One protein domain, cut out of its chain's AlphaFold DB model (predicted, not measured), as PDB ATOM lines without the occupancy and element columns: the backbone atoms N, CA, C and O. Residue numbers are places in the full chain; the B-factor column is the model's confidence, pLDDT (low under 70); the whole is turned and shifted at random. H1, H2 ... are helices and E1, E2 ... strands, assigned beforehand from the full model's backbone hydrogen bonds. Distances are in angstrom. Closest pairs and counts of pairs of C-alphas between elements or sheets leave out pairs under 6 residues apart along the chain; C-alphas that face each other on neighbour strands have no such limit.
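Overview. This is residues 539 to 711 of the 933 residues of the protein "Ig-like domain-containing protein" of Eubacterium ruminantium (UniProt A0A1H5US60). A small antiparallel sheet, E5, E6 and E7, has helices H2 and H4 over one face and makes a two-layer lobe at one end of a flat, loosely built domain. Nearer the mean of the C-alphas, H5 and H3 touch, and away from both them and the lobe reaches a two-stranded arm, E1 beside E4 and then E2 beside E3, which bends between E3 and E4 and leaves an open gap between its E2 and E3 part and the lobe. The printed part has 173 residues with five named helices and seven named strands, in the order H1 H2 E1 E2 E3 E4 H3 H4 E5 E6 E7 H5. The class is mixed, helices and strands, though under half of the residues are in named elements. The whole is loose, with a radius of gyration of the C-alphas of 19.8 A and spans of 54 by 50 by 24 A.

Along the chain. The largest sheet holds E5, residues 641 to 644, E6, residues 652 to 656 and 13.1 A long, and E7, residues 659 to 663 and 13.3 A long. H2, the longest helix, takes residues 549 to 563 and measures 21.1 A, from C-alpha 549 at (34.123, -28.235, -67.442) to C-alpha 563 at (19.119, -32.856, -53.416). H4, residues 624 to 636, is 18.4 A long, and H1, residues 539 to 542, is 5.7 A long. The arm has E1 at residues 574 to 577, E2 at 585 to 587, E3 at 597 to 599 and E4 at 602 to 605. H3 is residues 611 to 614; H5, residues 698 to 709, runs 16.8 A and ends with C-alpha 709 at (11.994, -32.772, -40.006).

Arrangement. E5, E6 and E7 form a meander, each strand the antiparallel neighbour of the one before, and both E5 with E6 and E6 with E7 are hairpins. N 643 and O 653 are 3.0 A apart, and N 654 and O 661 are 2.8 A apart, both within hydrogen-bond range. H4 is on this sheet at a height over the sheet of 9.2 A, and its line stands at 3 degrees to E6 on the local plane, along the strands. H2 is on the same face at a height of 10.1 A, at 4 degrees to E7 on the local plane. H2 and H4 touch, closest at the C-alphas of Met 553 and Ala 633, 7.1 A apart, and run opposite ways at a shallow tilt of 34.8 degrees, only just short of steep. H1 touches H2, with the C-alphas of Tyr 542 and Ile 556 closest at 5.3 A. H5 touches H3 with residues 701 to 705 alone, the closest C-alphas being those of Ile 612 and Val 701, 6.6 A apart. In the arm, E1 and E4 are antiparallel at 143 degrees, with N 576 and O 603 2.9 A apart. E3 runs on into E4 across a break of 2 residues, at 63 degrees, and the hairpin E2 and E3 has N 587 and O 597 3.0 A apart. E2 and E3 are apart from E5, E6 and E7. Every O i to N i+4 pair is within hydrogen-bond range in H2 and H4, and 7 of 8 in H5; H1 and H3 are too short for such a pair.

Size, cuts and confidence. The two C-alphas farthest apart are those of Ser 546 and Glu 579, 60.1 A. The printed part has no cut. The link from E7 to H5, residues 664 to 697, is long, and its C-alphas lie 5 to 32 A from the mean of all C-alphas. The mean pLDDT of the printed part is 93.5, and no printed residue is under 70.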
ATOM      1  N   ILE A 539      27.259 -36.553 -61.642       96.56
ATOM      2  CA  ILE A 539      27.793 -36.238 -62.974       96.56
ATOM      3  C   ILE A 539      26.817 -36.670 -64.080       96.56
ATOM      4  O   ILE A 539      26.565 -35.890 -64.995       96.56
ATOM      5  N   GLN A 540      26.244 -37.875 -64.015       94.88
ATOM      6  CA  GLN A 540      25.319 -38.381 -65.037       94.88
ATOM      7  C   GLN A 540      23.941 -37.701 -64.991       94.88
ATOM      8  O   GLN A 540      23.302 -37.554 -66.031       94.88
ATOM      9  N   LYS A 541      23.466 -37.313 -63.802       95.50
ATOM     10  CA  LYS A 541      22.136 -36.726 -63.599       95.50
ATOM     11  C   LYS A 541      22.070 -35.259 -64.019       95.50
ATOM     12  O   LYS A 541      21.049 -34.834 -64.556       95.50
ATOM     13  N   TYR A 542      23.147 -34.504 -63.792       97.31
ATOM     14  CA  TYR A 542      23.173 -33.052 -63.997       97.31
ATOM     15  C   TYR A 542      24.107 -32.580 -65.116       97.31
ATOM     16  O   TYR A 542      24.169 -31.379 -65.367       97.31
ATOM     17  N   SER A 543      24.817 -33.475 -65.814       94.94
ATOM     18  CA  SER A 543      25.741 -33.071 -66.879       94.94
ATOM     19  C   SER A 543      25.768 -34.004 -68.093       94.94
ATOM     20  O   SER A 543      25.493 -35.199 -67.991       94.94
ATOM     21  N   ASP A 544      26.139 -33.462 -69.258       93.94
ATOM     22  CA  ASP A 544      26.280 -34.227 -70.502       93.94
ATOM     23  C   ASP A 544      27.567 -33.891 -71.285       93.94
ATOM     24  O   ASP A 544      28.348 -33.004 -70.935       93.94
ATOM     25  N   SER A 545      27.829 -34.642 -72.359       92.44
ATOM     26  CA  SER A 545      29.061 -34.539 -73.158       92.44
ATOM     27  C   SER A 545      29.253 -33.234 -73.948       92.44
ATOM     28  O   SER A 545      30.341 -33.027 -74.478       92.44
ATOM     29  N   SER A 546      28.230 -32.385 -74.067       95.88
ATOM     30  CA  SER A 546      28.289 -31.094 -74.767       95.88
ATOM     31  C   SER A 546      28.734 -29.929 -73.875       95.88
ATOM     32  O   SER A 546      29.277 -28.955 -74.391       95.88
ATOM     33  N   MET A 547      28.569 -30.055 -72.555       97.50
ATOM     34  CA  MET A 547      28.951 -29.042 -71.570       97.50
ATOM     35  C   MET A 547      30.474 -28.981 -71.357       97.50
ATOM     36  O   MET A 547      31.144 -30.015 -71.208       97.50
ATOM     37  N   SER A 548      31.014 -27.764 -71.267       97.06
ATOM     38  CA  SER A 548      32.383 -27.494 -70.808       97.06
ATOM     39  C   SER A 548      32.559 -27.788 -69.311       97.06
ATOM     40  O   SER A 548      31.583 -27.936 -68.581       97.06
ATOM     41  N   PHE A 549      33.809 -27.876 -68.834       98.06
ATOM     42  CA  PHE A 549      34.123 -28.235 -67.442       98.06
ATOM     43  C   PHE A 549      33.327 -27.416 -66.410       98.06
ATOM     44  O   PHE A 549      32.668 -27.997 -65.550       98.06
ATOM     45  N   PHE A 550      33.330 -26.085 -66.524       98.31
ATOM     46  CA  PHE A 550      32.626 -25.235 -65.563       98.31
ATOM     47  C   PHE A 550      31.101 -25.241 -65.745       98.31
ATOM     48  O   PHE A 550      30.397 -25.180 -64.748       98.31
ATOM     49  N   GLU A 551      30.567 -25.424 -66.958       98.19
ATOM     50  CA  GLU A 551      29.115 -25.622 -67.145       98.19
ATOM     51  C   GLU A 551      28.621 -26.899 -66.444       98.19
ATOM     52  O   GLU A 551      27.540 -26.898 -65.857       98.19
ATOM     53  N   LYS A 552      29.429 -27.971 -66.435       98.56
ATOM     54  CA  LYS A 552      29.136 -29.184 -65.653       98.56
ATOM     55  C   LYS A 552      29.178 -28.908 -64.156       98.56
ATOM     56  O   LYS A 552      28.264 -29.314 -63.449       98.56
ATOM     57  N   MET A 553      30.219 -28.224 -63.679       98.44
ATOM     58  CA  MET A 553      30.355 -27.870 -62.264       98.44
ATOM     59  C   MET A 553      29.183 -27.005 -61.779       98.44
ATOM     60  O   MET A 553      28.602 -27.322 -60.750       98.44
ATOM     61  N   ASP A 554      28.779 -25.985 -62.543       98.38
ATOM     62  CA  ASP A 554      27.647 -25.103 -62.218       98.38
ATOM     63  C   ASP A 554      26.307 -25.867 -62.188       98.38
ATOM     64  O   ASP A 554      25.484 -25.671 -61.288       98.38
ATOM     65  N   ALA A 555      26.079 -26.763 -63.156       98.44
ATOM     66  CA  ALA A 555      24.867 -27.578 -63.217       98.44
ATOM     67  C   ALA A 555      24.798 -28.605 -62.072       98.44
ATOM     68  O   ALA A 555      23.734 -28.797 -61.478       98.44
ATOM     69  N   ILE A 556      25.931 -29.225 -61.730       98.50
ATOM     70  CA  ILE A 556      26.044 -30.173 -60.618       98.50
ATOM     71  C   ILE A 556      25.920 -29.461 -59.265       98.50
ATOM     72  O   ILE A 556      25.203 -29.964 -58.412       98.50
ATOM     73  N   GLU A 557      26.531 -28.288 -59.073       98.12
ATOM     74  CA  GLU A 557      26.391 -27.456 -57.864       98.12
ATOM     75  C   GLU A 557      24.913 -27.149 -57.582       98.12
ATOM     76  O   GLU A 557      24.418 -27.387 -56.480       98.12
ATOM     77  N   SER A 558      24.181 -26.687 -58.601       97.69
ATOM     78  CA  SER A 558      22.747 -26.379 -58.507       97.69
ATOM     79  C   SER A 558      21.893 -27.634 -58.270       97.69
ATOM     80  O   SER A 558      21.012 -27.648 -57.407       97.69
ATOM     81  N   GLY A 559      22.187 -28.725 -58.986       96.69
ATOM     82  CA  GLY A 559      21.511 -30.011 -58.823       96.69
ATOM     83  C   GLY A 559      21.699 -30.604 -57.427       96.69
ATOM     84  O   GLY A 559      20.723 -30.886 -56.732       96.69
ATOM     85  N   PHE A 560      22.945 -30.716 -56.977       97.12
ATOM     86  CA  PHE A 560      23.316 -31.225 -55.661       97.12
ATOM     87  C   PHE A 560      22.809 -30.322 -54.526       97.12
ATOM     88  O   PHE A 560      22.293 -30.848 -53.544       97.12
ATOM     89  N   SER A 561      22.812 -28.991 -54.692       96.44
ATOM     90  CA  SER A 561      22.140 -28.054 -53.768       96.44
ATOM     91  C   SER A 561      20.649 -28.356 -53.598       96.44
ATOM     92  O   SER A 561      20.098 -28.165 -52.516       96.44
ATOM     93  N   SER A 562      19.980 -28.839 -54.651       93.88
ATOM     94  CA  SER A 562      18.561 -29.204 -54.588       93.88
ATOM     95  C   SER A 562      18.305 -30.573 -53.944       93.88
ATOM     96  O   SER A 562      17.234 -30.774 -53.369       93.88
ATOM     97  N   GLU A 563      19.255 -31.514 -54.008       92.56
ATOM     98  CA  GLU A 563      19.119 -32.856 -53.416       92.56
ATOM     99  C   GLU A 563      19.585 -32.891 -51.953       92.56
ATOM    100  O   GLU A 563      18.894 -33.458 -51.110       92.56
ATOM    101  N   CYS A 564      20.714 -32.251 -51.646       96.62
ATOM    102  CA  CYS A 564      21.432 -32.404 -50.386       96.62
ATOM    103  C   CYS A 564      20.640 -31.907 -49.164       96.62
ATOM    104  O   CYS A 564      20.176 -30.765 -49.112       96.62
ATOM    105  N   LEU A 565      20.538 -32.760 -48.144       97.25
ATOM    106  CA  LEU A 565      19.961 -32.432 -46.838       97.25
ATOM    107  C   LEU A 565      21.073 -32.089 -45.838       97.25
ATOM    108  O   LEU A 565      22.165 -32.647 -45.906       97.25
ATOM    109  N   TYR A 566      20.801 -31.204 -44.879       94.19
ATOM    110  CA  TYR A 566      21.770 -30.869 -43.830       94.19
ATOM    111  C   TYR A 566      21.895 -31.995 -42.797       94.19
ATOM    112  O   TYR A 566      22.992 -32.339 -42.360       94.19
ATOM    113  N   GLN A 567      20.761 -32.583 -42.401       93.69
ATOM    114  CA  GLN A 567      20.692 -33.592 -41.342       93.69
ATOM    115  C   GLN A 567      19.820 -34.793 -41.714       93.69
ATOM    116  O   GLN A 567      18.885 -34.710 -42.510       93.69
ATOM    117  N   GLY A 568      20.150 -35.937 -41.111       95.19
ATOM    118  CA  GLY A 568      19.280 -37.111 -41.080       95.19
ATOM    119  C   GLY A 568      18.362 -37.104 -39.857       95.19
ATOM    120  O   GLY A 568      18.151 -36.081 -39.215       95.19
ATOM    121  N   VAL A 569      17.854 -38.282 -39.526       96.62
ATOM    122  CA  VAL A 569      16.980 -38.587 -38.394       96.62
ATOM    123  C   VAL A 569      17.734 -39.509 -37.445       96.62
ATOM    124  O   VAL A 569      18.403 -40.452 -37.881       96.62
ATOM    125  N   TRP A 570      17.625 -39.256 -36.147       96.19
ATOM    126  CA  TRP A 570      18.179 -40.127 -35.116       96.19
ATOM    127  C   TRP A 570      17.345 -40.050 -33.845       96.19
ATOM    128  O   TRP A 570      16.754 -39.015 -33.534       96.19
ATOM    129  N   ILE A 571      17.321 -41.144 -33.094       95.75
ATOM    130  CA  ILE A 571      16.690 -41.178 -31.778       95.75
ATOM    131  C   ILE A 571      17.633 -40.479 -30.794       95.75
ATOM    132  O   ILE A 571      18.826 -40.806 -30.712       95.75
ATOM    133  N   ARG A 572      17.096 -39.502 -30.061       93.69
ATOM    134  CA  ARG A 572      17.768 -38.764 -28.990       93.69
ATOM    135  C   ARG A 572      18.265 -39.741 -27.931       93.69
ATOM    136  O   ARG A 572      17.478 -40.430 -27.294       93.69
ATOM    137  N   GLY A 573      19.576 -39.747 -27.718       90.56
ATOM    138  CA  GLY A 573      20.182 -40.415 -26.575       90.56
ATOM    139  C   GLY A 573      19.804 -39.766 -25.241       90.56
ATOM    140  O   GLY A 573      19.229 -38.668 -25.193       90.56
ATOM    141  N   VAL A 574      20.178 -40.443 -24.156       90.62
ATOM    142  CA  VAL A 574      19.960 -39.988 -22.779       90.62
ATOM    143  C   VAL A 574      20.672 -38.655 -22.578       90.62
ATOM    144  O   VAL A 574      21.869 -38.542 -22.835       90.62
ATOM    145  N   LEU A 575      19.930 -37.637 -22.140       91.75
ATOM    146  CA  LEU A 575      20.474 -36.311 -21.874       91.75
ATOM    147  C   LEU A 575      21.298 -36.326 -20.580       91.75
ATOM    148  O   LEU A 575      20.777 -36.605 -19.499       91.75
ATOM    149  N   HIS A 576      22.571 -35.964 -20.686       91.31
ATOM    150  CA  HIS A 576      23.490 -35.816 -19.564       91.31
ATOM    151  C   HIS A 576      23.981 -34.372 -19.460       91.31
ATOM    152  O   HIS A 576      24.109 -33.671 -20.461       91.31
ATOM    153  N   LYS A 577      24.295 -33.931 -18.238       91.56
ATOM    154  CA  LYS A 577      25.025 -32.684 -17.977       91.56
ATOM    155  C   LYS A 577      26.479 -33.030 -17.674       91.56
ATOM    156  O   LYS A 577      26.734 -33.953 -16.906       91.56
ATOM    157  N   SER A 578      27.425 -32.328 -18.286       91.31
ATOM    158  CA  SER A 578      28.853 -32.610 -18.129       91.31
ATOM    159  C   SER A 578      29.334 -32.329 -16.705       91.31
ATOM    160  O   SER A 578      29.167 -31.226 -16.199       91.31
ATOM    161  N   GLU A 579      29.982 -33.306 -16.068       93.06
ATOM    162  CA  GLU A 579      30.609 -33.117 -14.750       93.06
ATOM    163  C   GLU A 579      31.890 -32.266 -14.828       93.06
ATOM    164  O   GLU A 579      32.260 -31.597 -13.865       93.06
ATOM    165  N   THR A 580      32.569 -32.268 -15.982       90.88
ATOM    166  CA  THR A 580      33.840 -31.552 -16.206       90.88
ATOM    167  C   THR A 580      33.655 -30.155 -16.802       90.88
ATOM    168  O   THR A 580      34.530 -29.302 -16.626       90.88
ATOM    169  N   SER A 581      32.507 -29.914 -17.445       92.44
ATOM    170  CA  SER A 581      32.074 -28.636 -18.023       92.44
ATOM    171  C   SER A 581      30.606 -28.315 -17.653       92.44
ATOM    172  O   SER A 581      29.771 -28.176 -18.548       92.44
ATOM    173  N   PRO A 582      30.236 -28.226 -16.355       92.88
ATOM    174  CA  PRO A 582      28.835 -28.166 -15.907       92.88
ATOM    175  C   PRO A 582      28.109 -26.834 -16.159       92.88
ATOM    176  O   PRO A 582      26.919 -26.718 -15.842       92.88
ATOM    177  N   TYR A 583      28.788 -25.824 -16.708       93.88
ATOM    178  CA  TYR A 583      28.235 -24.489 -16.945       93.88
ATOM    179  C   TYR A 583      28.211 -24.126 -18.430       93.88
ATOM    180  O   TYR A 583      29.117 -24.483 -19.178       93.88
ATOM    181  N   TYR A 584      27.213 -23.335 -18.838       94.56
ATOM    182  CA  TYR A 584      27.235 -22.679 -20.146       94.56
ATOM    183  C   TYR A 584      28.496 -21.815 -20.289       94.56
ATOM    184  O   TYR A 584      28.885 -21.105 -19.356       94.56
ATOM    185  N   GLY A 585      29.103 -21.840 -21.471       94.50
ATOM    186  CA  GLY A 585      30.309 -21.089 -21.801       94.50
ATOM    187  C   GLY A 585      30.191 -20.313 -23.105       94.50
ATOM    188  O   GLY A 585      29.126 -20.205 -23.710       94.50
ATOM    189  N   ILE A 586      31.325 -19.771 -23.534       94.94
ATOM    190  CA  ILE A 586      31.514 -19.136 -24.837       94.94
ATOM    191  C   ILE A 586      32.702 -19.833 -25.501       94.94
ATOM    192  O   ILE A 586      33.684 -20.154 -24.822       94.94
ATOM    193  N   SER A 587      32.647 -20.028 -26.817       93.88
ATOM    194  CA  SER A 587      33.826 -20.392 -27.603       93.88
ATOM    195  C   SER A 587      34.064 -19.434 -28.763       93.88
ATOM    196  O   SER A 587      33.129 -18.777 -29.209       93.88
ATOM    197  N   THR A 588      35.290 -19.384 -29.285       92.06
ATOM    198  CA  THR A 588      35.529 -18.884 -30.652       92.06
ATOM    199  C   THR A 588      34.950 -19.854 -31.684       92.06
ATOM    200  O   THR A 588      34.607 -20.994 -31.353       92.06
ATOM    201  N   SER A 589      34.894 -19.419 -32.940       87.31
ATOM    202  CA  SER A 589      34.656 -20.283 -34.096       87.31
ATOM    203  C   SER A 589      35.974 -20.821 -34.691       87.31
ATOM    204  O   SER A 589      36.983 -20.106 -34.669       87.31
ATOM    205  N   PRO A 590      35.995 -22.045 -35.258       81.00
ATOM    206  CA  PRO A 590      37.065 -22.536 -36.127       81.00
ATOM    207  C   PRO A 590      36.834 -22.175 -37.616       81.00
ATOM    208  O   PRO A 590      37.616 -22.574 -38.480       81.00
ATOM    209  N   HIS A 591      35.765 -21.431 -37.923       83.94
ATOM    210  CA  HIS A 591      35.357 -20.948 -39.245       83.94
ATOM    211  C   HIS A 591      35.474 -19.416 -39.307       83.94
ATOM    212  O   HIS A 591      35.004 -18.719 -38.413       83.94
ATOM    213  N   VAL A 592      36.136 -18.886 -40.342       77.38
ATOM    214  CA  VAL A 592      36.605 -17.479 -40.390       77.38
ATOM    215  C   VAL A 592      35.479 -16.463 -40.628       77.38
ATOM    216  O   VAL A 592      35.617 -15.285 -40.318       77.38
ATOM    217  N   ASP A 593      34.370 -16.947 -41.174       83.75
ATOM    218  CA  ASP A 593      33.128 -16.243 -41.489       83.75
ATOM    219  C   ASP A 593      32.080 -16.318 -40.362       83.75
ATOM    220  O   ASP A 593      30.945 -15.882 -40.543       83.75
ATOM    221  N   GLN A 594      32.439 -16.882 -39.203       85.06
ATOM    222  CA  GLN A 594      31.539 -17.054 -38.065       85.06
ATOM    223  C   GLN A 594      32.185 -16.562 -36.769       85.06
ATOM    224  O   GLN A 594      33.371 -16.776 -36.530       85.06
ATOM    225  N   ASN A 595      31.373 -15.927 -35.927       85.38
ATOM    226  CA  ASN A 595      31.798 -15.356 -34.652       85.38
ATOM    227  C   ASN A 595      31.700 -16.396 -33.516       85.38
ATOM    228  O   ASN A 595      31.335 -17.551 -33.732       85.38
ATOM    229  N   PHE A 596      31.953 -15.964 -32.280       89.56
ATOM    230  CA  PHE A 596      31.716 -16.746 -31.062       89.56
ATOM    231  C   PHE A 596      30.375 -17.505 -31.005       89.56
ATOM    232  O   PHE A 596      29.318 -16.966 -31.345       89.56
ATOM    233  N   TYR A 597      30.404 -18.701 -30.411       91.06
ATOM    234  CA  TYR A 597      29.213 -19.472 -30.029       91.06
ATOM    235  C   TYR A 597      28.979 -19.428 -28.515       91.06
ATOM    236  O   TYR A 597      29.919 -19.257 -27.733       91.06
ATOM    237  N   ILE A 598      27.734 -19.661 -28.093       92.94
ATOM    238  CA  ILE A 598      27.425 -20.088 -26.722       92.94
ATOM    239  C   ILE A 598      27.507 -21.614 -26.703       92.94
ATOM    240  O   ILE A 598      26.898 -22.266 -27.544       92.94
ATOM    241  N   GLN A 599      28.266 -22.158 -25.757       92.12
ATOM    242  CA  GLN A 599      28.402 -23.598 -25.540       92.12
ATOM    243  C   GLN A 599      27.495 -24.003 -24.379       92.12
ATOM    244  O   GLN A 599      27.555 -23.375 -23.316       92.12
ATOM    245  N   ASP A 600      26.661 -25.022 -24.556       91.50
ATOM    246  CA  ASP A 600      25.817 -25.560 -23.491       91.50
ATOM    247  C   ASP A 600      26.516 -26.720 -22.744       91.50
ATOM    248  O   ASP A 600      27.443 -27.333 -23.272       91.50
ATOM    249  N   PRO A 601      26.150 -26.993 -21.478       91.88
ATOM    250  CA  PRO A 601      26.813 -28.011 -20.665       91.88
ATOM    251  C   PRO A 601      26.245 -29.426 -20.862       91.88
ATOM    252  O   PRO A 601      26.571 -30.309 -20.062       91.88
ATOM    253  N   TYR A 602      25.357 -29.654 -21.834       91.44
ATOM    254  CA  TYR A 602      24.666 -30.926 -22.020       91.44
ATOM    255  C   TYR A 602      25.225 -31.729 -23.203       91.44
ATOM    256  O   TYR A 602      25.865 -31.215 -24.114       91.44
ATOM    257  N   TYR A 603      25.013 -33.042 -23.165       90.19
ATOM    258  CA  TYR A 603      25.371 -33.976 -24.233       90.19
ATOM    259  C   TYR A 603      24.428 -35.186 -24.205       90.19
ATOM    260  O   TYR A 603      23.615 -35.320 -23.287       90.19
ATOM    261  N   ARG A 604      24.496 -36.059 -25.220       89.44
ATOM    262  CA  ARG A 604      23.644 -37.256 -25.308       89.44
ATOM    263  C   ARG A 604      24.427 -38.529 -25.586       89.44
ATOM    264  O   ARG A 604      24.899 -38.727 -26.706       89.44
ATOM    265  N   ASP A 605      24.432 -39.428 -24.613       89.19
ATOM    266  CA  ASP A 605      24.954 -40.785 -24.780       89.19
ATOM    267  C   ASP A 605      23.878 -41.728 -25.326       89.19
ATOM    268  O   ASP A 605      22.679 -41.531 -25.130       89.19
ATOM    269  N   SER A 606      24.304 -42.792 -26.011       87.56
ATOM    270  CA  SER A 606      23.416 -43.811 -26.602       87.56
ATOM    271  C   SER A 606      22.419 -43.295 -27.659       87.56
ATOM    272  O   SER A 606      21.413 -43.950 -27.922       87.56
ATOM    273  N   SER A 607      22.695 -42.154 -28.306       92.62
ATOM    274  CA  SER A 607      21.917 -41.695 -29.472       92.62
ATOM    275  C   SER A 607      21.975 -42.734 -30.603       92.62
ATOM    276  O   SER A 607      23.059 -43.192 -30.967       92.62
ATOM    277  N   LYS A 608      20.819 -43.113 -31.165       93.44
ATOM    278  CA  LYS A 608      20.686 -44.268 -32.072       93.44
ATOM    279  C   LYS A 608      20.349 -43.808 -33.493       93.44
ATOM    280  O   LYS A 608      19.334 -43.153 -33.722       93.44
ATOM    281  N   GLY A 609      21.218 -44.137 -34.450       95.12
ATOM    282  CA  GLY A 609      21.025 -43.797 -35.864       95.12
ATOM    283  C   GLY A 609      19.887 -44.590 -36.515       95.12
ATOM    284  O   GLY A 609      19.565 -45.692 -36.076       95.12
ATOM    285  N   MET A 610      19.305 -44.045 -37.583       96.38
ATOM    286  CA  MET A 610      18.177 -44.638 -38.316       96.38
ATOM    287  C   MET A 610      18.627 -45.166 -39.688       96.38
ATOM    288  O   MET A 610      19.416 -44.507 -40.374       96.38
ATOM    289  N   LEU A 611      18.112 -46.322 -40.112       96.00
ATOM    290  CA  LEU A 611      18.368 -46.916 -41.421       96.00
ATOM    291  C   LEU A 611      17.849 -46.000 -42.527       96.00
ATOM    292  O   LEU A 611      18.594 -45.765 -43.471       96.00
ATOM    293  N   ILE A 612      16.667 -45.388 -42.377       95.69
ATOM    294  CA  ILE A 612      16.136 -44.431 -43.368       95.69
ATOM    295  C   ILE A 612      17.139 -43.311 -43.682       95.69
ATOM    296  O   ILE A 612      17.274 -42.885 -44.822       95.69
ATOM    297  N   SER A 613      17.917 -42.881 -42.684       95.44
ATOM    298  CA  SER A 613      18.989 -41.905 -42.888       95.44
ATOM    299  C   SER A 613      20.224 -42.523 -43.523       95.44
ATOM    300  O   SER A 613      20.811 -41.920 -44.417       95.44
ATOM    301  N   ALA A 614      20.624 -43.723 -43.103       94.44
ATOM    302  CA  ALA A 614      21.726 -44.449 -43.726       94.44
ATOM    303  C   ALA A 614      21.489 -44.688 -45.235       94.44
ATOM    304  O   ALA A 614      22.429 -44.545 -46.013       94.44
ATOM    305  N   LEU A 615      20.242 -44.941 -45.653       94.50
ATOM    306  CA  LEU A 615      19.853 -45.093 -47.060       94.50
ATOM    307  C   LEU A 615      20.060 -43.825 -47.910       94.50
ATOM    308  O   LEU A 615      20.249 -43.955 -49.115       94.50
ATOM    309  N   TYR A 616      20.053 -42.619 -47.325       94.81
ATOM    310  CA  TYR A 616      20.268 -41.379 -48.082       94.81
ATOM    311  C   TYR A 616      21.733 -40.908 -48.003       94.81
ATOM    312  O   TYR A 616      22.159 -40.461 -46.926       94.81
ATOM    313  N   PRO A 617      22.510 -40.967 -49.108       92.75
ATOM    314  CA  PRO A 617      23.924 -40.590 -49.110       92.75
ATOM    315  C   PRO A 617      24.137 -39.071 -49.115       92.75
ATOM    316  O   PRO A 617      25.086 -38.580 -48.511       92.75
ATOM    317  N   PHE A 618      23.239 -38.303 -49.742       94.81
ATOM    318  CA  PHE A 618      23.380 -36.854 -49.920       94.81
ATOM    319  C   PHE A 618      22.972 -36.068 -48.663       94.81
ATOM    320  O   PHE A 618      22.007 -35.301 -48.655       94.81
ATOM    321  N   ARG A 619      23.716 -36.288 -47.574       94.88
ATOM    322  CA  ARG A 619      23.561 -35.605 -46.285       94.88
ATOM    323  C   ARG A 619      24.891 -34.992 -45.873       94.88
ATOM    324  O   ARG A 619      25.735 -35.683 -45.307       94.88
ATOM    325  N   TYR A 620      25.073 -33.711 -46.179       95.38
ATOM    326  CA  TYR A 620      26.349 -33.027 -46.001       95.38
ATOM    327  C   TYR A 620      26.190 -31.637 -45.385       95.38
ATOM    328  O   TYR A 620      25.342 -30.837 -45.785       95.38
ATOM    329  N   ASP A 621      27.081 -31.348 -44.441       93.00
ATOM    330  CA  ASP A 621      27.264 -30.030 -43.848       93.00
ATOM    331  C   ASP A 621      28.134 -29.119 -44.740       93.00
ATOM    332  O   ASP A 621      28.433 -29.428 -45.898       93.00
ATOM    333  N   SER A 622      28.565 -27.987 -44.182       92.62
ATOM    334  CA  SER A 622      29.429 -27.011 -44.846       92.62
ATOM    335  C   SER A 622      30.876 -27.465 -45.074       92.62
ATOM    336  O   SER A 622      31.626 -26.764 -45.747       92.62
ATOM    337  N   LEU A 623      31.291 -28.630 -44.568       91.19
ATOM    338  CA  LEU A 623      32.596 -29.234 -44.859       91.19
ATOM    339  C   LEU A 623      32.454 -30.402 -45.846       91.19
ATOM    340  O   LEU A 623      33.291 -30.598 -46.730       91.19
ATOM    341  N   GLY A 624      31.368 -31.162 -45.741       94.56
ATOM    342  CA  GLY A 624      31.038 -32.264 -46.630       94.56
ATOM    343  C   GLY A 624      30.665 -31.809 -48.040       94.56
ATOM    344  O   GLY A 624      31.189 -32.348 -49.013       94.56
ATOM    345  N   PHE A 625      29.813 -30.786 -48.168       97.19
ATOM    346  CA  PHE A 625      29.310 -30.343 -49.471       97.19
ATOM    347  C   PHE A 625      30.444 -29.818 -50.378       97.19
ATOM    348  O   PHE A 625      30.554 -30.286 -51.515       97.19
ATOM    349  N   PRO A 626      31.361 -28.936 -49.924       96.62
ATOM    350  CA  PRO A 626      32.458 -28.479 -50.781       96.62
ATOM    351  C   PRO A 626      33.487 -29.591 -51.042       96.62
ATOM    352  O   PRO A 626      34.093 -29.629 -52.113       96.62
ATOM    353  N   SER A 627      33.639 -30.554 -50.122       96.38
ATOM    354  CA  SER A 627      34.469 -31.749 -50.342       96.38
ATOM    355  C   SER A 627      33.920 -32.643 -51.462       96.38
ATOM    356  O   SER A 627      34.694 -33.124 -52.292       96.38
ATOM    357  N   MET A 628      32.593 -32.820 -51.540       97.19
ATOM    358  CA  MET A 628      31.923 -33.499 -52.658       97.19
ATOM    359  C   MET A 628      32.231 -32.784 -53.981       97.19
ATOM    360  O   MET A 628      32.748 -33.413 -54.905       97.19
ATOM    361  N   MET A 629      32.044 -31.460 -54.050       98.38
ATOM    362  CA  MET A 629      32.343 -30.671 -55.256       98.38
ATOM    363  C   MET A 629      33.827 -30.732 -55.664       98.38
ATOM    364  O   MET A 629      34.138 -30.836 -56.852       98.38
ATOM    365  N   GLY A 630      34.757 -30.760 -54.704       97.88
ATOM    366  CA  GLY A 630      36.187 -30.966 -54.966       97.88
ATOM    367  C   GLY A 630      36.511 -32.361 -55.525       97.88
ATOM    368  O   GLY A 630      37.364 -32.498 -56.407       97.88
ATOM    369  N   GLY A 631      35.801 -33.394 -55.061       97.31
ATOM    370  CA  GLY A 631      35.857 -34.747 -55.624       97.31
ATOM    371  C   GLY A 631      35.314 -34.811 -57.056       97.31
ATOM    372  O   GLY A 631      35.971 -35.368 -57.937       97.31
ATOM    373  N   ILE A 632      34.175 -34.162 -57.317       98.06
ATOM    374  CA  ILE A 632      33.562 -34.067 -58.651       98.06
ATOM    375  C   ILE A 632      34.490 -33.347 -59.631       98.06
ATOM    376  O   ILE A 632      34.744 -33.878 -60.712       98.06
ATOM    377  N   ALA A 633      35.085 -32.214 -59.244       98.12
ATOM    378  CA  ALA A 633      36.074 -31.508 -60.061       98.12
ATOM    379  C   ALA A 633      37.237 -32.429 -60.477       98.12
ATOM    380  O   ALA A 633      37.602 -32.485 -61.652       98.12
ATOM    381  N   LYS A 634      37.775 -33.211 -59.528       97.62
ATOM    382  CA  LYS A 634      38.847 -34.186 -59.781       97.62
ATOM    383  C   LYS A 634      38.430 -35.387 -60.628       97.62
ATOM    384  O   LYS A 634      39.283 -35.946 -61.316       97.62
ATOM    385  N   LYS A 635      37.163 -35.797 -60.570       95.81
ATOM    386  CA  LYS A 635      36.638 -36.932 -61.338       95.81
ATOM    387  C   LYS A 635      36.192 -36.539 -62.751       95.81
ATOM    388  O   LYS A 635      36.292 -37.361 -63.656       95.81
ATOM    389  N   LEU A 636      35.775 -35.286 -62.951       96.69
ATOM    390  CA  LEU A 636      35.560 -34.691 -64.270       96.69
ATOM    391  C   LEU A 636      36.887 -34.463 -65.009       96.69
ATOM    392  O   LEU A 636      37.009 -34.888 -66.154       96.69
ATOM    393  N   GLU A 637      37.876 -33.835 -64.361       96.62
ATOM    394  CA  GLU A 637      39.218 -33.624 -64.921       96.62
ATOM    395  C   GLU A 637      40.315 -33.813 -63.849       96.62
ATOM    396  O   GLU A 637      40.498 -32.952 -62.982       96.62
ATOM    397  N   PRO A 638      41.123 -34.893 -63.905       96.25
ATOM    398  CA  PRO A 638      42.156 -35.178 -62.899       96.25
ATOM    399  C   PRO A 638      43.221 -34.083 -62.722       96.25
ATOM    400  O   PRO A 638      43.898 -34.032 -61.687       96.25
ATOM    401  N   THR A 639      43.386 -33.211 -63.719       96.75
ATOM    402  CA  THR A 639      44.312 -32.068 -63.721       96.75
ATOM    403  C   THR A 639      43.755 -30.821 -63.034       96.75
ATOM    404  O   THR A 639      44.559 -29.991 -62.609       96.75
ATOM    405  N   ALA A 640      42.433 -30.695 -62.861       97.81
ATOM    406  CA  ALA A 640      41.817 -29.591 -62.125       97.81
ATOM    407  C   ALA A 640      42.332 -29.546 -60.678       97.81
ATOM    408  O   ALA A 640      42.661 -30.580 -60.086       97.81
ATOM    409  N   THR A 641      42.415 -28.365 -60.078       97.94
ATOM    410  CA  THR A 641      42.808 -28.197 -58.672       97.94
ATOM    411  C   THR A 641      41.709 -27.500 -57.890       97.94
ATOM    412  O   THR A 641      40.869 -26.811 -58.462       97.94
ATOM    413  N   TYR A 642      41.705 -27.680 -56.572       97.50
ATOM    414  CA  TYR A 642      40.867 -26.886 -55.685       97.50
ATOM    415  C   TYR A 642      41.584 -26.596 -54.368       97.50
ATOM    416  O   TYR A 642      42.542 -27.282 -53.998       97.50
ATOM    417  N   LYS A 643      41.117 -25.564 -53.670       96.12
ATOM    418  CA  LYS A 643      41.531 -25.178 -52.316       96.12
ATOM    419  C   LYS A 643      40.317 -24.665 -51.544       96.12
ATOM    420  O   LYS A 643      39.393 -24.131 -52.147       96.12
ATOM    421  N   TRP A 644      40.341 -24.778 -50.222       92.94
ATOM    422  CA  TRP A 644      39.375 -24.092 -49.360       92.94
ATOM    423  C   TRP A 644      39.510 -22.574 -49.499       92.94
ATOM    424  O   TRP A 644      40.629 -22.063 -49.609       92.94
ATOM    425  N   SER A 645      38.383 -21.859 -49.498       90.25
ATOM    426  CA  SER A 645      38.400 -20.398 -49.528       90.25
ATOM    427  C   SER A 645      39.016 -19.840 -48.242       90.25
ATOM    428  O   SER A 645      38.800 -20.347 -47.142       90.25
ATOM    429  N   SER A 646      39.781 -18.757 -48.366       83.75
ATOM    430  CA  SER A 646      40.363 -18.054 -47.218       83.75
ATOM    431  C   SER A 646      39.359 -17.181 -46.454       83.75
ATOM    432  O   SER A 646      39.708 -16.702 -45.370       83.75
ATOM    433  N   ALA A 647      38.157 -16.976 -47.010       84.62
ATOM    434  CA  ALA A 647      37.152 -16.022 -46.537       84.62
ATOM    435  C   ALA A 647      35.816 -16.652 -46.092       84.62
ATOM    436  O   ALA A 647      35.051 -15.976 -45.413       84.62
ATOM    437  N   ALA A 648      35.532 -17.908 -46.450       89.44
ATOM    438  CA  ALA A 648      34.314 -18.618 -46.053       89.44
ATOM    439  C   ALA A 648      34.572 -20.128 -45.948       89.44
ATOM    440  O   ALA A 648      35.080 -20.734 -46.890       89.44
ATOM    441  N   HIS A 649      34.217 -20.748 -44.822       88.56
ATOM    442  CA  HIS A 649      34.474 -22.173 -44.592       88.56
ATOM    443  C   HIS A 649      33.639 -23.108 -45.476       88.56
ATOM    444  O   HIS A 649      34.060 -24.232 -45.711       88.56
ATOM    445  N   TYR A 650      32.484 -22.649 -45.965       92.31
ATOM    446  CA  TYR A 650      31.542 -23.438 -46.762       92.31
ATOM    447  C   TYR A 650      31.838 -23.418 -48.273       92.31
ATOM    448  O   TYR A 650      30.991 -23.820 -49.065       92.31
ATOM    449  N   LEU A 651      33.017 -22.937 -48.693       95.50
ATOM    450  CA  LEU A 651      33.373 -22.747 -50.103       95.50
ATOM    451  C   LEU A 651      34.780 -23.261 -50.440       95.50
ATOM    452  O   LEU A 651      35.744 -23.059 -49.694       95.50
ATOM    453  N   ILE A 652      34.911 -23.834 -51.636       97.44
ATOM    454  CA  ILE A 652      36.183 -24.113 -52.307       97.44
ATOM    455  C   ILE A 652      36.322 -23.267 -53.577       97.44
ATOM    456  O   ILE A 652      35.359 -23.015 -54.295       97.44
ATOM    457  N   GLU A 653      37.547 -22.857 -53.885       98.25
ATOM    458  CA  GLU A 653      37.918 -22.276 -55.174       98.25
ATOM    459  C   GLU A 653      38.484 -23.397 -56.059       98.25
ATOM    460  O   GLU A 653      39.490 -24.015 -55.695       98.25
ATOM    461  N   VAL A 654      37.841 -23.670 -57.199       98.50
ATOM    462  CA  VAL A 654      38.223 -24.693 -58.190       98.50
ATOM    463  C   VAL A 654      38.852 -24.016 -59.405       98.50
ATOM    464  O   VAL A 654      38.243 -23.132 -60.008       98.50
ATOM    465  N   THR A 655      40.045 -24.460 -59.798       98.31
ATOM    466  CA  THR A 655      40.833 -23.916 -60.913       98.31
ATOM    467  C   THR A 655      41.009 -24.959 -62.021       98.31
ATOM    468  O   THR A 655      41.465 -26.078 -61.773       98.31
ATOM    469  N   PHE A 656      40.704 -24.573 -63.263       97.94
ATOM    470  CA  PHE A 656      40.913 -25.379 -64.470       97.94
ATOM    471  C   PHE A 656      41.149 -24.469 -65.689       97.94
ATOM    472  O   PHE A 656      40.546 -23.407 -65.796       97.94
ATOM    473  N   ASP A 657      42.079 -24.858 -66.568       95.31
ATOM    474  CA  ASP A 657      42.540 -24.105 -67.760       95.31
ATOM    475  C   ASP A 657      42.816 -22.592 -67.546       95.31
ATOM    476  O   ASP A 657      42.671 -21.763 -68.439       95.31
ATOM    477  N   GLY A 658      43.225 -22.216 -66.328       94.56
ATOM    478  CA  GLY A 658      43.523 -20.830 -65.938       94.56
ATOM    479  C   GLY A 658      42.320 -20.005 -65.461       94.56
ATOM    480  O   GLY A 658      42.523 -18.946 -64.870       94.56
ATOM    481  N   GLU A 659      41.091 -20.489 -65.638       97.50
ATOM    482  CA  GLU A 659      39.892 -19.930 -65.004       97.50
ATOM    483  C   GLU A 659      39.728 -20.504 -63.582       97.50
ATOM    484  O   GLU A 659      40.232 -21.582 -63.252       97.50
ATOM    485  N   THR A 660      39.078 -19.756 -62.687       97.88
ATOM    486  CA  THR A 660      38.772 -20.192 -61.316       97.88
ATOM    487  C   THR A 660      37.366 -19.750 -60.937       97.88
ATOM    488  O   THR A 660      37.007 -18.593 -61.149       97.88
ATOM    489  N   ARG A 661      36.582 -20.670 -60.370       98.19
ATOM    490  CA  ARG A 661      35.221 -20.430 -59.866       98.19
ATOM    491  C   ARG A 661      35.065 -21.004 -58.462       98.19
ATOM    492  O   ARG A 661      35.853 -21.849 -58.039       98.19
ATOM    493  N   THR A 662      34.059 -20.524 -57.743       97.88
ATOM    494  CA  THR A 662      33.817 -20.886 -56.344       97.88
ATOM    495  C   THR A 662      32.592 -21.787 -56.244       97.88
ATOM    496  O   THR A 662      31.553 -21.458 -56.808       97.88
ATOM    497  N   TYR A 663      32.731 -22.896 -55.522       98.12
ATOM    498  CA  TYR A 663      31.729 -23.956 -55.374       98.12
ATOM    499  C   TYR A 663      31.576 -24.339 -53.906       98.12
ATOM    500  O   TYR A 663      32.521 -24.188 -53.125       98.12
ATOM    501  N   GLY A 664      30.415 -24.862 -53.530       96.19
ATOM    502  CA  GLY A 664      30.112 -25.259 -52.166       96.19
ATOM    503  C   GLY A 664      28.947 -24.509 -51.521       96.19
ATOM    504  O   GLY A 664      28.516 -23.434 -51.934       96.19
ATOM    505  N   GLY A 665      28.487 -25.099 -50.426       95.38
ATOM    506  CA  GLY A 665      27.367 -24.650 -49.621       95.38
ATOM    507  C   GLY A 665      27.220 -25.603 -48.444       95.38
ATOM    508  O   GLY A 665      28.212 -26.075 -47.896       95.38
ATOM    509  N   ALA A 666      25.983 -25.932 -48.098       95.44
ATOM    510  CA  ALA A 666      25.628 -27.064 -47.251       95.44
ATOM    511  C   ALA A 666      24.267 -27.600 -47.720       95.44
ATOM    512  O   ALA A 666      23.547 -26.899 -48.436       95.44
ATOM    513  N   GLY A 667      23.887 -28.813 -47.314       94.50
ATOM    514  CA  GLY A 667      22.523 -29.290 -47.536       94.50
ATOM    515  C   GLY A 667      21.477 -28.417 -46.826       94.50
ATOM    516  O   GLY A 667      21.800 -27.680 -45.891       94.50
ATOM    517  N   TYR A 668      20.214 -28.501 -47.247       91.69
ATOM    518  CA  TYR A 668      19.119 -27.702 -46.684       91.69
ATOM    519  C   TYR A 668      18.008 -28.569 -46.079       91.69
ATOM    520  O   TYR A 668      17.501 -29.498 -46.708       91.69
ATOM    521  N   GLY A 669      17.606 -28.238 -44.847       89.75
ATOM    522  CA  GLY A 669      16.620 -29.007 -44.087       89.75
ATOM    523  C   GLY A 669      17.053 -30.461 -43.870       89.75
ATOM    524  O   GLY A 669      18.243 -30.760 -43.768       89.75
ATOM    525  N   GLY A 670      16.080 -31.370 -43.813       92.38
ATOM    526  CA  GLY A 670      16.307 -32.802 -43.633       92.38
ATOM    527  C   GLY A 670      15.482 -33.358 -42.485       92.38
ATOM    528  O   GLY A 670      14.329 -32.968 -42.330       92.38
ATOM    529  N   GLY A 671      16.065 -34.278 -41.723       94.06
ATOM    530  CA  GLY A 671      15.466 -34.833 -40.512       94.06
ATOM    531  C   GLY A 671      15.791 -34.016 -39.258       94.06
ATOM    532  O   GLY A 671      16.326 -32.912 -39.339       94.06
ATOM    533  N   GLN A 672      15.480 -34.584 -38.091       94.81
ATOM    534  CA  GLN A 672      15.857 -34.033 -36.787       94.81
ATOM    535  C   GLN A 672      16.051 -35.142 -35.738       94.81
ATOM    536  O   GLN A 672      15.826 -36.325 -36.007       94.81
ATOM    537  N   ALA A 673      16.425 -34.744 -34.520       93.75
ATOM    538  CA  ALA A 673      16.493 -35.628 -33.362       93.75
ATOM    539  C   ALA A 673      15.090 -35.896 -32.776       93.75
ATOM    540  O   ALA A 673      14.451 -34.964 -32.277       93.75
ATOM    541  N   ILE A 674      14.653 -37.157 -32.770       95.62
ATOM    542  CA  ILE A 674      13.314 -37.622 -32.346       95.62
ATOM    543  C   ILE A 674      13.377 -38.517 -31.088       95.62
ATOM    544  O   ILE A 674      14.471 -38.831 -30.624       95.62
ATOM    545  N   THR A 675      12.249 -38.951 -30.526       93.06
ATOM    546  CA  THR A 675      12.186 -40.024 -29.505       93.06
ATOM    547  C   THR A 675      11.850 -41.391 -30.132       93.06
ATOM    548  O   THR A 675      11.704 -41.491 -31.348       93.06
ATOM    549  N   GLU A 676      11.764 -42.468 -29.336       91.88
ATOM    550  CA  GLU A 676      11.362 -43.794 -29.852       91.88
ATOM    551  C   GLU A 676       9.866 -43.870 -30.213       91.88
ATOM    552  O   GLU A 676       9.509 -44.592 -31.141       91.88
ATOM    553  N   ASP A 677       9.007 -43.085 -29.550       92.75
ATOM    554  CA  ASP A 677       7.562 -43.023 -29.837       92.75
ATOM    555  C   ASP A 677       7.237 -42.208 -31.112       92.75
ATOM    556  O   ASP A 677       6.131 -42.293 -31.641       92.75
ATOM    557  N   ASP A 678       8.202 -41.435 -31.624       95.38
ATOM    558  CA  ASP A 678       8.074 -40.597 -32.828       95.38
ATOM    559  C   ASP A 678       8.410 -41.344 -34.140       95.38
ATOM    560  O   ASP A 678       8.447 -40.729 -35.209       95.38
ATOM    561  N   ILE A 679       8.724 -42.646 -34.093       95.25
ATOM    562  CA  ILE A 679       9.119 -43.419 -35.283       95.25
ATOM    563  C   ILE A 679       7.900 -43.651 -36.192       95.25
ATOM    564  O   ILE A 679       6.888 -44.204 -35.772       95.25
ATOM    565  N   ILE A 680       8.015 -43.243 -37.459       94.62
ATOM    566  CA  ILE A 680       6.937 -43.314 -38.467       94.62
ATOM    567  C   ILE A 680       7.137 -44.493 -39.425       94.62
ATOM    568  O   ILE A 680       6.174 -45.125 -39.857       94.62
ATOM    569  N   TYR A 681       8.392 -44.783 -39.769       94.19
ATOM    570  CA  TYR A 681       8.771 -45.809 -40.737       94.19
ATOM    571  C   TYR A 681       9.543 -46.920 -40.027       94.19
ATOM    572  O   TYR A 681      10.555 -46.648 -39.379       94.19
ATOM    573  N   HIS A 682       9.070 -48.159 -40.160       93.50
ATOM    574  CA  HIS A 682       9.656 -49.342 -39.529       93.50
ATOM    575  C   HIS A 682      10.086 -50.364 -40.581       93.50
ATOM    576  O   HIS A 682       9.294 -50.759 -41.435       93.50
ATOM    577  N   PHE A 683      11.321 -50.846 -40.471       95.00
ATOM    578  CA  PHE A 683      11.881 -51.884 -41.331       95.00
ATOM    579  C   PHE A 683      11.777 -53.234 -40.603       95.00
ATOM    580  O   PHE A 683      12.620 -53.589 -39.770       95.00
ATOM    581  N   ASN A 684      10.700 -53.968 -40.884       93.44
ATOM    582  CA  ASN A 684      10.374 -55.278 -40.318       93.44
ATOM    583  C   ASN A 684      11.010 -56.442 -41.105       93.44
ATOM    584  O   ASN A 684      11.294 -57.483 -40.509       93.44
ATOM    585  N   PHE A 685      11.243 -56.270 -42.413       92.44
ATOM    586  CA  PHE A 685      11.705 -57.310 -43.348       92.44
ATOM    587  C   PHE A 685      10.771 -58.543 -43.398       92.44
ATOM    588  O   PHE A 685      11.209 -59.678 -43.596       92.44
ATOM    589  N   ASP A 686       9.469 -58.341 -43.183       88.06
ATOM    590  CA  ASP A 686       8.414 -59.356 -43.275       88.06
ATOM    591  C   ASP A 686       7.469 -59.195 -44.479       88.06
ATOM    592  O   ASP A 686       6.706 -60.118 -44.767       88.06
ATOM    593  N   GLY A 687       7.606 -58.110 -45.251       81.81
ATOM    594  CA  GLY A 687       6.977 -57.944 -46.564       81.81
ATOM    595  C   GLY A 687       5.465 -57.712 -46.521       81.81
ATOM    596  O   GLY A 687       4.772 -58.066 -47.475       81.81
ATOM    597  N   LYS A 688       4.954 -57.163 -45.416       85.88
ATOM    598  CA  LYS A 688       3.565 -56.707 -45.270       85.88
ATOM    599  C   LYS A 688       3.409 -55.220 -45.601       85.88
ATOM    600  O   LYS A 688       4.385 -54.486 -45.675       85.88
ATOM    601  N   ASP A 689       2.163 -54.768 -45.716       79.25
ATOM    602  CA  ASP A 689       1.810 -53.367 -45.997       79.25
ATOM    603  C   ASP A 689       2.274 -52.374 -44.900       79.25
ATOM    604  O   ASP A 689       2.335 -51.172 -45.149       79.25
ATOM    605  N   ASP A 690       2.595 -52.862 -43.690       78.75
ATOM    606  CA  ASP A 690       3.161 -52.097 -42.564       78.75
ATOM    607  C   ASP A 690       4.705 -52.112 -42.504       78.75
ATOM    608  O   ASP A 690       5.309 -51.571 -41.576       78.75
ATOM    609  N   ASP A 691       5.362 -52.736 -43.482       84.19
ATOM    610  CA  ASP A 691       6.812 -52.875 -43.567       84.19
ATOM    611  C   ASP A 691       7.412 -51.872 -44.562       84.19
ATOM    612  O   ASP A 691       7.081 -51.876 -45.748       84.19
ATOM    613  N   SER A 692       8.352 -51.039 -44.109       81.94
ATOM    614  CA  SER A 692       9.135 -50.137 -44.970       81.94
ATOM    615  C   SER A 692      10.235 -50.901 -45.727       81.94
ATOM    616  O   SER A 692      11.402 -50.519 -45.729       81.94
ATOM    617  N   TYR A 693       9.879 -52.032 -46.335       79.50
ATOM    618  CA  TYR A 693      10.796 -52.955 -46.990       79.50
ATOM    619  C   TYR A 693      10.674 -52.880 -48.515       79.50
ATOM    620  O   TYR A 693       9.661 -53.259 -49.102       79.50
ATOM    621  N   GLY A 694      11.752 -52.449 -49.166       80.62
ATOM    622  CA  GLY A 694      11.845 -52.383 -50.619       80.62
ATOM    623  C   GLY A 694      13.185 -51.829 -51.098       80.62
ATOM    624  O   GLY A 694      14.089 -51.567 -50.304       80.62
ATOM    625  N   THR A 695      13.288 -51.648 -52.412       87.06
ATOM    626  CA  THR A 695      14.332 -50.843 -53.053       87.06
ATOM    627  C   THR A 695      13.732 -49.466 -53.330       87.06
ATOM    628  O   THR A 695      12.866 -49.354 -54.194       87.06
ATOM    629  N   TYR A 696      14.149 -48.448 -52.580       91.81
ATOM    630  CA  TYR A 696      13.590 -47.094 -52.659       91.81
ATOM    631  C   TYR A 696      14.344 -46.202 -53.644       91.81
ATOM    632  O   TYR A 696      15.571 -46.264 -53.729       91.81
ATOM    633  N   SER A 697      13.643 -45.302 -54.327       93.31
ATOM    634  CA  SER A 697      14.320 -44.232 -55.053       93.31
ATOM    635  C   SER A 697      14.837 -43.159 -54.093       93.31
ATOM    636  O   SER A 697      14.245 -42.881 -53.045       93.31
ATOM    637  N   LEU A 698      15.957 -42.523 -54.440       92.12
ATOM    638  CA  LEU A 698      16.544 -41.472 -53.601       92.12
ATOM    639  C   LEU A 698      15.580 -40.304 -53.272       92.12
ATOM    640  O   LEU A 698      15.628 -39.832 -52.133       92.12
ATOM    641  N   PRO A 699      14.682 -39.847 -54.171       93.44
ATOM    642  CA  PRO A 699      13.637 -38.884 -53.819       93.44
ATOM    643  C   PRO A 699      12.688 -39.365 -52.710       93.44
ATOM    644  O   PRO A 699      12.407 -38.594 -51.797       93.44
ATOM    645  N   GLU A 700      12.253 -40.629 -52.728       94.12
ATOM    646  CA  GLU A 700      11.353 -41.177 -51.698       94.12
ATOM    647  C   GLU A 700      12.034 -41.194 -50.323       94.12
ATOM    648  O   GLU A 700      11.474 -40.691 -49.351       94.12
ATOM    649  N   VAL A 701      13.283 -41.674 -50.243       94.81
ATOM    650  CA  VAL A 701      14.053 -41.666 -48.984       94.81
ATOM    651  C   VAL A 701      14.247 -40.234 -48.464       94.81
ATOM    652  O   VAL A 701      14.140 -39.986 -47.260       94.81
ATOM    653  N   LYS A 702      14.483 -39.268 -49.362       95.25
ATOM    654  CA  LYS A 702      14.600 -37.846 -49.011       95.25
ATOM    655  C   LYS A 702      13.301 -37.299 -48.412       95.25
ATOM    656  O   LYS A 702      13.349 -36.648 -47.368       95.25
ATOM    657  N   GLU A 703      12.156 -37.575 -49.036       95.19
ATOM    658  CA  GLU A 703      10.840 -37.153 -48.540       95.19
ATOM    659  C   GLU A 703      10.526 -37.793 -47.179       95.19
ATOM    660  O   GLU A 703      10.147 -37.087 -46.244       95.19
ATOM    661  N   MET A 704      10.792 -39.093 -47.007       95.38
ATOM    662  CA  MET A 704      10.631 -39.807 -45.730       95.38
ATOM    663  C   MET A 704      11.486 -39.196 -44.603       95.38
ATOM    664  O   MET A 704      11.023 -39.084 -43.468       95.38
ATOM    665  N   ILE A 705      12.711 -38.741 -44.898       97.12
ATOM    666  CA  ILE A 705      13.553 -37.996 -43.943       97.12
ATOM    667  C   ILE A 705      12.949 -36.619 -43.619       97.12
ATOM    668  O   ILE A 705      12.933 -36.215 -42.454       97.12
ATOM    669  N   GLN A 706      12.429 -35.903 -44.621       96.12
ATOM    670  CA  GLN A 706      11.828 -34.575 -44.442       96.12
ATOM    671  C   GLN A 706      10.509 -34.605 -43.651       96.12
ATOM    672  O   GLN A 706      10.222 -33.645 -42.935       96.12
ATOM    673  N   VAL A 707       9.748 -35.708 -43.688       96.50
ATOM    674  CA  VAL A 707       8.577 -35.910 -42.811       96.50
ATOM    675  C   VAL A 707       8.981 -35.790 -41.338       96.50
ATOM    676  O   VAL A 707       8.375 -35.004 -40.609       96.50
ATOM    677  N   TYR A 708      10.050 -36.465 -40.904       97.06
ATOM    678  CA  TYR A 708      10.557 -36.327 -39.532       97.06
ATOM    679  C   TYR A 708      11.014 -34.897 -39.209       97.06
ATOM    680  O   TYR A 708      10.773 -34.412 -38.105       97.06
ATOM    681  N   GLY A 709      11.624 -34.185 -40.164       95.12
ATOM    682  CA  GLY A 709      11.994 -32.772 -40.006       95.12
ATOM    683  C   GLY A 709      10.811 -31.809 -39.838       95.12
ATOM    684  O   GLY A 709      11.009 -30.685 -39.387       95.12
ATOM    685  N   SER A 710       9.587 -32.241 -40.161       95.00
ATOM    686  CA  SER A 710       8.356 -31.458 -39.964       95.00
ATOM    687  C   SER A 710       7.681 -31.659 -38.598       95.00
ATOM    688  O   SER A 710       6.736 -30.940 -38.274       95.00
ATOM    689  N   LEU A 711       8.149 -32.620 -37.791       95.38
ATOM    690  CA  LEU A 711       7.578 -32.924 -36.476       95.38
ATOM    691  C   LEU A 711       7.868 -31.830 -35.437       95.38
ATOM    692  O   LEU A 711       8.943 -31.231 -35.410       95.38
TER     693      LEU A 711